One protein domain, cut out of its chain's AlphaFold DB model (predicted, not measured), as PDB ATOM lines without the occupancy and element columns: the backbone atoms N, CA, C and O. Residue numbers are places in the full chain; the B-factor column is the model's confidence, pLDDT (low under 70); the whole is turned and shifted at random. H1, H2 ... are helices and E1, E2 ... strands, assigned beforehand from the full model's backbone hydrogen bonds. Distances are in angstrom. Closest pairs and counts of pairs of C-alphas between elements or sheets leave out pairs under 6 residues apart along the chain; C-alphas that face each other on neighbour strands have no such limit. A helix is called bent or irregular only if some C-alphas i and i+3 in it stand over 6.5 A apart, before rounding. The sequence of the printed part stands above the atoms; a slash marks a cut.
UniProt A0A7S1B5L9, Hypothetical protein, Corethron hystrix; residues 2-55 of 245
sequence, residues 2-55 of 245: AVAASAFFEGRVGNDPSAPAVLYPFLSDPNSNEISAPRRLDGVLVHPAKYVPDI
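This is residues 2 to 55 of the 245 residues of the protein "Hypothetical protein" of Corethron hystrix (UniProt A0A7S1B5L9). A narrow two-stranded ladder, E1 beside E2, makes the middle of a loose, flat shape, and the chain reaches away from it in three directions. Beyond one end of the ladder the stretch from E1 to E2 makes a wide loop that holds the two short helices H2 and H3, with residues 32 to 38 sticking out; residues 47 to 55 run off from the other end as a tail, and H1, the longest helix, is set off to one side near E1. The 54 printed residues have three named helices and two named strands, in the order H1, E1, H2, H3, E2, and the sheet, in the order E1, E2, is antiparallel. The class is mixed, helices and strands, with under half of the residues, 24 of the 54, in named elements. The whole is only just loose, close to extended, with a radius of gyration of the C-alphas of 15.0 A, and its C-alphas span 45 by 33 by 14 A.

The sheet is made of E1, residues 21 to 23, and E2, residues 44 to 46, three residues each. E1 begins at C-alpha 21, (-478.421, 325.282, -33.871), and E2, the last named element, ends at C-alpha 46, (-473.873, 322.717, -33.454). After E1 comes H2, residues 25 to 28, which is irregular, but only just: C-alphas 25 and 28 are 6.6 A apart. H3, residues 37 to 41, is 8.5 A long from first to last C-alpha; it is neither bent nor irregular, but only just, with C-alphas 38 and 41 standing 6.3 A apart. H1, residues 2 to 10, is 13.5 A long and begins at C-alpha 2, (-489.681, 339.219, -42.452).

E1 and E2 are antiparallel neighbours, with 141 degrees between their N-to-C directions. The C-alphas of Val 22 and Leu 45 face each other at 4.6 A. Across the pair, N 21 and O 46 are within hydrogen-bond range at 2.9 A, and so are N 44 and O 23 at 2.8 A. One pair of C-alphas of H2 and E2 lies within 8 A, that of Pro 25 and Val 44, 7.4 A apart. H2 and H3 touch, with 5 pairs of C-alphas within 8 A; the closest are those of Phe 26 and Arg 40, at 5.1 A. H3 and E1 are apart. The closest C-alphas of H1 and E1 are those of Glu 10 and Ala 21, at 7.4 A, the one pair of these two elements within 8 A. H1 is apart from H2, from H3 and from E2. In the helix backbones, 1 of 5 O i to N i+4 pairs is within hydrogen-bond range in H1 and 0 of 1 in H3, beside 1 of 6 and 2 of 2 O i to N i+3 pairs; H2 is too short for any O i to N i+4 pair.

The two C-alphas farthest apart are those of Ser 32 and Asp 54, at 45.8 A, and the first and last printed C-alphas, of Ala 2 and Ile 55, are 36.7 A apart. Residues 32 to 38, of which 37 and 38 belong to H3, stand free. The printed part has no cut. The links from E1 to H2 and from H3 to E2 are tight, those from H1 to E1 and from H2 to H3 are short, and no link is long. The mean pLDDT of the printed part is 73.1; residues 2 to 17 are under 70, and H1 has a mean of 37 in this predicted model.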
ATOM      1  N   ALA A   2    -491.145 339.288 -42.273       31.34
ATOM      2  CA  ALA A   2    -489.681 339.219 -42.452       31.34
ATOM      3  C   ALA A   2    -488.890 338.486 -41.337       31.34
ATOM      4  O   ALA A   2    -487.777 338.044 -41.577       31.34
ATOM      5  N   VAL A   3    -489.458 338.311 -40.135       34.56
ATOM      6  CA  VAL A   3    -488.747 337.695 -38.988       34.56
ATOM      7  C   VAL A   3    -488.839 336.160 -38.985       34.56
ATOM      8  O   VAL A   3    -487.939 335.483 -38.509       34.56
ATOM      9  N   ALA A   4    -489.891 335.587 -39.577       33.22
ATOM     10  CA  ALA A   4    -490.074 334.133 -39.621       33.22
ATOM     11  C   ALA A   4    -489.192 333.439 -40.680       33.22
ATOM     12  O   ALA A   4    -488.926 332.247 -40.566       33.22
ATOM     13  N   ALA A   5    -488.717 334.181 -41.689       31.50
ATOM     14  CA  ALA A   5    -487.876 333.641 -42.758       31.50
ATOM     15  C   ALA A   5    -486.388 333.517 -42.367       31.50
ATOM     16  O   ALA A   5    -485.704 332.649 -42.899       31.50
ATOM     17  N   SER A   6    -485.891 334.323 -41.415       34.44
ATOM     18  CA  SER A   6    -484.497 334.218 -40.932       34.44
ATOM     19  C   SER A   6    -484.294 332.982 -40.044       34.44
ATOM     20  O   SER A   6    -483.292 332.287 -40.187       34.44
ATOM     21  N   ALA A   7    -485.294 332.600 -39.240       38.81
ATOM     22  CA  ALA A   7    -485.217 331.402 -38.397       38.81
ATOM     23  C   ALA A   7    -485.121 330.087 -39.202       38.81
ATOM     24  O   ALA A   7    -484.478 329.139 -38.756       38.81
ATOM     25  N   PHE A   8    -485.717 330.037 -40.401       39.06
ATOM     26  CA  PHE A   8    -485.672 328.856 -41.273       39.06
ATOM     27  C   PHE A   8    -484.309 328.675 -41.963       39.06
ATOM     28  O   PHE A   8    -483.929 327.548 -42.265       39.06
ATOM     29  N   PHE A   9    -483.564 329.765 -42.176       43.88
ATOM     30  CA  PHE A   9    -482.204 329.727 -42.726       43.88
ATOM     31  C   PHE A   9    -481.120 329.557 -41.650       43.88
ATOM     32  O   PHE A   9    -480.033 329.081 -41.959       43.88
ATOM     33  N   GLU A  10    -481.401 329.909 -40.392       48.59
ATOM     34  CA  GLU A  10    -480.414 329.866 -39.302       48.59
ATOM     35  C   GLU A  10    -480.417 328.564 -38.484       48.59
ATOM     36  O   GLU A  10    -479.551 328.388 -37.629       48.59
ATOM     37  N   GLY A  11    -481.373 327.651 -38.699       50.88
ATOM     38  CA  GLY A  11    -481.425 326.372 -37.972       50.88
ATOM     39  C   GLY A  11    -481.602 326.514 -36.451       50.88
ATOM     40  O   GLY A  11    -481.330 325.576 -35.699       50.88
ATOM     41  N   ARG A  12    -482.028 327.691 -35.973       55.78
ATOM     42  CA  ARG A  12    -482.163 328.017 -34.548       55.78
ATOM     43  C   ARG A  12    -483.564 327.712 -34.035       55.78
ATOM     44  O   ARG A  12    -484.564 328.132 -34.618       55.78
ATOM     45  N   VAL A  13    -483.642 327.062 -32.876       50.06
ATOM     46  CA  VAL A  13    -484.886 326.963 -32.103       50.06
ATOM     47  C   VAL A  13    -485.006 328.223 -31.231       50.06
ATOM     48  O   VAL A  13    -484.619 328.229 -30.069       50.06
ATOM     49  N   GLY A  14    -485.517 329.318 -31.806       55.34
ATOM     50  CA  GLY A  14    -485.746 330.595 -31.107       55.34
ATOM     51  C   GLY A  14    -484.642 331.653 -31.281       55.34
ATOM     52  O   GLY A  14    -483.671 331.447 -31.997       55.34
ATOM     53  N   ASN A  15    -484.815 332.813 -30.631       58.84
ATOM     54  CA  ASN A  15    -483.937 333.994 -30.766       58.84
ATOM     55  C   ASN A  15    -482.747 334.015 -29.781       58.84
ATOM     56  O   ASN A  15    -482.110 335.057 -29.627       58.84
ATOM     57  N   ASP A  16    -482.469 332.919 -29.072       67.19
ATOM     58  CA  ASP A  16    -481.371 332.856 -28.102       67.19
ATOM     59  C   ASP A  16    -480.040 332.534 -28.814       67.19
ATOM     60  O   ASP A  16    -479.872 331.421 -29.317       67.19
ATOM     61  N   PRO A  17    -479.066 333.464 -28.860       65.94
ATOM     62  CA  PRO A  17    -477.772 333.232 -29.504       65.94
ATOM     63  C   PRO A  17    -476.894 332.204 -28.770       65.94
ATOM     64  O   PRO A  17    -475.879 331.778 -29.317       65.94
ATOM     65  N   SER A  18    -477.263 331.813 -27.545       70.31
ATOM     66  CA  SER A  18    -476.599 330.761 -26.771       70.31
ATOM     67  C   SER A  18    -477.229 329.374 -26.952       70.31
ATOM     68  O   SER A  18    -476.662 328.377 -26.494       70.31
ATOM     69  N   ALA A  19    -478.362 329.284 -27.659       75.25
ATOM     70  CA  ALA A  19    -479.004 328.015 -27.959       75.25
ATOM     71  C   ALA A  19    -478.256 327.250 -29.073       75.25
ATOM     72  O   ALA A  19    -477.725 327.863 -30.004       75.25
ATOM     73  N   PRO A  20    -478.223 325.905 -29.015       81.00
ATOM     74  CA  PRO A  20    -477.716 325.084 -30.109       81.00
ATOM     75  C   PRO A  20    -478.503 325.314 -31.408       81.00
ATOM     76  O   PRO A  20    -479.725 325.484 -31.379       81.00
ATOM     77  N   ALA A  21    -477.812 325.263 -32.544       85.31
ATOM     78  CA  ALA A  21    -478.421 325.282 -33.871       85.31
ATOM     79  C   ALA A  21    -478.330 323.894 -34.514       85.31
ATOM     80  O   ALA A  21    -477.383 323.153 -34.257       85.31
ATOM     81  N   VAL A  22    -479.296 323.539 -35.358       88.06
ATOM     82  CA  VAL A  22    -479.230 322.327 -36.184       88.06
ATOM     83  C   VAL A  22    -478.875 322.733 -37.609       88.06
ATOM     84  O   VAL A  22    -479.618 323.482 -38.243       88.06
ATOM     85  N   LEU A  23    -477.750 322.234 -38.114       89.06
ATOM     86  CA  LEU A  23    -477.340 322.395 -39.510       89.06
ATOM     87  C   LEU A  23    -477.652 321.123 -40.293       89.06
ATOM     88  O   LEU A  23    -477.542 320.030 -39.752       89.06
ATOM     89  N   TYR A  24    -477.978 321.249 -41.577       90.44
ATOM     90  CA  TYR A  24    -478.212 320.113 -42.478       90.44
ATOM     91  C   TYR A  24    -477.103 320.054 -43.540       90.44
ATOM     92  O   TYR A  24    -477.350 320.384 -44.702       90.44
ATOM     93  N   PRO A  25    -475.858 319.706 -43.159       87.12
ATOM     94  CA  PRO A  25    -474.691 319.861 -44.030       87.12
ATOM     95  C   PRO A  25    -474.730 318.948 -45.264       87.12
ATOM     96  O   PRO A  25    -474.132 319.274 -46.282       87.12
ATOM     97  N   PHE A  26    -475.459 317.833 -45.197       86.19
ATOM     98  CA  PHE A  26    -475.514 316.834 -46.269       86.19
ATOM     99  C   PHE A  26    -476.517 317.176 -47.377       86.19
ATOM    100  O   PHE A  26    -476.565 316.488 -48.393       86.19
ATOM    101  N   LEU A  27    -477.327 318.228 -47.210       89.12
ATOM    102  CA  LEU A  27    -478.335 318.611 -48.200       89.12
ATOM    103  C   LEU A  27    -477.705 319.109 -49.509       89.12
ATOM    104  O   LEU A  27    -478.291 318.941 -50.576       89.12
ATOM    105  N   SER A  28    -476.528 319.732 -49.420       85.12
ATOM    106  CA  SER A  28    -475.785 320.275 -50.560       85.12
ATOM    107  C   SER A  28    -474.782 319.299 -51.170       85.12
ATOM    108  O   SER A  28    -474.104 319.667 -52.129       85.12
ATOM    109  N   ASP A  29    -474.642 318.093 -50.617       83.88
ATOM    110  CA  ASP A  29    -473.695 317.131 -51.166       83.88
ATOM    111  C   ASP A  29    -474.095 316.718 -52.587       83.88
ATOM    112  O   ASP A  29    -475.284 316.593 -52.904       83.88
ATOM    113  N   PRO A  30    -473.113 316.470 -53.470       75.50
ATOM    114  CA  PRO A  30    -473.404 315.916 -54.780       75.50
ATOM    115  C   PRO A  30    -474.046 314.543 -54.568       75.50
ATOM    116  O   PRO A  30    -473.410 313.678 -53.970       75.50
ATOM    117  N   ASN A  31    -475.290 314.361 -55.041       81.69
ATOM    118  CA  ASN A  31    -476.127 313.147 -54.948       81.69
ATOM    119  C   ASN A  31    -475.472 311.919 -55.620       81.69
ATOM    120  O   ASN A  31    -475.964 311.371 -56.604       81.69
ATOM    121  N   SER A  32    -474.313 311.522 -55.120       84.69
ATOM    122  CA  SER A  32    -473.361 310.599 -55.710       84.69
ATOM    123  C   SER A  32    -472.670 309.842 -54.586       84.69
ATOM    124  O   SER A  32    -472.397 310.401 -53.526       84.69
ATOM    125  N   ASN A  33    -472.400 308.558 -54.814       87.38
ATOM    126  CA  ASN A  33    -471.815 307.650 -53.825       87.38
ATOM    127  C   ASN A  33    -472.605 307.519 -52.514       87.38
ATOM    128  O   ASN A  33    -472.068 306.977 -51.568       87.38
ATOM    129  N   GLU A  34    -473.848 307.979 -52.403       88.56
ATOM    130  CA  GLU A  34    -474.630 307.828 -51.172       88.56
ATOM    131  C   GLU A  34    -475.086 306.378 -50.935       88.56
ATOM    132  O   GLU A  34    -475.498 305.681 -51.861       88.56
ATOM    133  N   ILE A  35    -475.059 305.931 -49.678       89.50
ATOM    134  CA  ILE A  35    -475.590 304.616 -49.280       89.50
ATOM    135  C   ILE A  35    -477.095 304.693 -48.981       89.50
ATOM    136  O   ILE A  35    -477.833 303.747 -49.247       89.50
ATOM    137  N   SER A  36    -477.567 305.815 -48.426       88.25
ATOM    138  CA  SER A  36    -478.958 305.987 -47.992       88.25
ATOM    139  C   SER A  36    -479.452 307.412 -48.243       88.25
ATOM    140  O   SER A  36    -479.062 308.350 -47.550       88.25
ATOM    141  N   ALA A  37    -480.350 307.570 -49.219       89.00
ATOM    142  CA  ALA A  37    -480.914 308.865 -49.603       89.00
ATOM    143  C   ALA A  37    -481.676 309.602 -48.474       89.00
ATOM    144  O   ALA A  37    -481.537 310.823 -48.380       89.00
ATOM    145  N   PRO A  38    -482.447 308.937 -47.581       88.88
ATOM    146  CA  PRO A  38    -483.101 309.625 -46.462       88.88
ATOM    147  C   PRO A  38    -482.133 310.367 -45.536       88.88
ATOM    148  O   PRO A  38    -482.484 311.415 -44.996       88.88
ATOM    149  N   ARG A  39    -480.893 309.875 -45.405       86.88
ATOM    150  CA  ARG A  39    -479.869 310.466 -44.534       86.88
ATOM    151  C   ARG A  39    -479.363 311.833 -45.023       86.88
ATOM    152  O   ARG A  39    -478.651 312.509 -44.287       86.88
ATOM    153  N   ARG A  40    -479.742 312.294 -46.224       87.12
ATOM    154  CA  ARG A  40    -479.466 313.668 -46.710       87.12
ATOM    155  C   ARG A  40    -480.053 314.753 -45.808       87.12
ATOM    156  O   ARG A  40    -479.537 315.863 -45.762       87.12
ATOM    157  N   LEU A  41    -481.149 314.430 -45.125       89.31
ATOM    158  CA  LEU A  41    -481.860 315.337 -44.228       89.31
ATOM    159  C   LEU A  41    -481.394 315.198 -42.773       89.31
ATOM    160  O   LEU A  41    -482.015 315.775 -41.884       89.31
ATOM    161  N   ASP A  42    -480.325 314.438 -42.516       88.12
ATOM    162  CA  ASP A  42    -479.763 314.322 -41.175       88.12
ATOM    163  C   ASP A  42    -479.250 315.693 -40.713       88.12
ATOM    164  O   ASP A  42    -478.433 316.335 -41.380       88.12
ATOM    165  N   GLY A  43    -479.741 316.132 -39.556       87.81
ATOM    166  CA  GLY A  43    -479.296 317.352 -38.898       87.81
ATOM    167  C   GLY A  43    -478.126 317.091 -37.950       87.81
ATOM    168  O   GLY A  43    -478.134 316.118 -37.197       87.81
ATOM    169  N   VAL A  44    -477.148 317.992 -37.944       86.06
ATOM    170  CA  VAL A  44    -476.027 318.025 -37.001       86.06
ATOM    171  C   VAL A  44    -476.256 319.155 -36.005       86.06
ATOM    172  O   VAL A  44    -476.446 320.310 -36.387       86.06
ATOM    173  N   LEU A  45    -476.236 318.816 -34.715       86.88
ATOM    174  CA  LEU A  45    -476.350 319.792 -33.638       86.88
ATOM    175  C   LEU A  45    -475.015 320.525 -33.458       86.88
ATOM    176  O   LEU A  45    -474.004 319.918 -33.114       86.88
ATOM    177  N   VAL A  46    -475.024 321.839 -33.651       86.00
ATOM    178  CA  VAL A  46    -473.873 322.717 -33.454       86.00
ATOM    179  C   VAL A  46    -474.113 323.578 -32.227       86.00
ATOM    180  O   VAL A  46    -475.068 324.354 -32.148       86.00
ATOM    181  N   HIS A  47    -473.224 323.442 -31.250       82.56
ATOM    182  CA  HIS A  47    -473.249 324.258 -30.049       82.56
ATOM    183  C   HIS A  47    -472.468 325.557 -30.277       82.56
ATOM    184  O   HIS A  47    -471.362 325.503 -30.822       82.56
ATOM    185  N   PRO A  48    -472.984 326.717 -29.834       77.81
ATOM    186  CA  PRO A  48    -472.187 327.933 -29.820       77.81
ATOM    187  C   PRO A  48    -470.950 327.743 -28.934       77.81
ATOM    188  O   PRO A  48    -470.966 326.985 -27.957       77.81
ATOM    189  N   ALA A  49    -469.862 328.428 -29.293       75.62
ATOM    190  CA  ALA A  49    -468.615 328.359 -28.545       75.62
ATOM    191  C   ALA A  49    -468.855 328.717 -27.070       75.62
ATOM    192  O   ALA A  49    -469.502 329.717 -26.750       75.62
ATOM    193  N   LYS A  50    -468.318 327.900 -26.158       76.50
ATOM    194  CA  LYS A  50    -468.349 328.218 -24.729       76.50
ATOM    195  C   LYS A  50    -467.442 329.415 -24.480       76.50
ATOM    196  O   LYS A  50    -466.293 329.414 -24.915       76.50
ATOM    197  N   TYR A  51    -467.951 330.415 -23.767       77.12
ATOM    198  CA  TYR A  51    -467.121 331.521 -23.308       77.12
ATOM    199  C   TYR A  51    -466.006 330.981 -22.409       77.12
ATOM    200  O   TYR A  51    -466.278 330.282 -21.430       77.12
ATOM    201  N   VAL A  52    -464.761 331.308 -22.748       80.19
ATOM    202  CA  VAL A  52    -463.593 331.009 -21.923       80.19
ATOM    203  C   VAL A  52    -463.024 332.346 -21.446       80.19
ATOM    204  O   VAL A  52    -462.636 333.158 -22.291       80.19
ATOM    205  N   PRO A  53    -463.019 332.620 -20.127       82.56
ATOM    206  CA  PRO A  53    -462.485 333.872 -19.605       82.56
ATOM    207  C   PRO A  53    -460.983 333.988 -19.894       82.56
ATOM    208  O   PRO A  53    -460.289 332.988 -20.074       82.56
ATOM    209  N   ASP A  54    -460.494 335.226 -19.945       86.31
ATOM    210  CA  ASP A  54    -459.070 335.569 -20.044       86.31
ATOM    211  C   ASP A  54    -458.334 335.126 -21.328       86.31
ATOM    212  O   ASP A  54    -457.108 335.214 -21.410       86.31
ATOM    213  N   ILE A  55    -459.063 334.741 -22.383       85.62
ATOM    214  CA  ILE A  55    -458.492 334.528 -23.722       85.62
ATOM    215  C   ILE A  55    -458.563 335.819 -24.545       85.62
ATOM    216  O   ILE A  55    -459.628 336.405 -24.736       85.62
TER     217      ILE A  55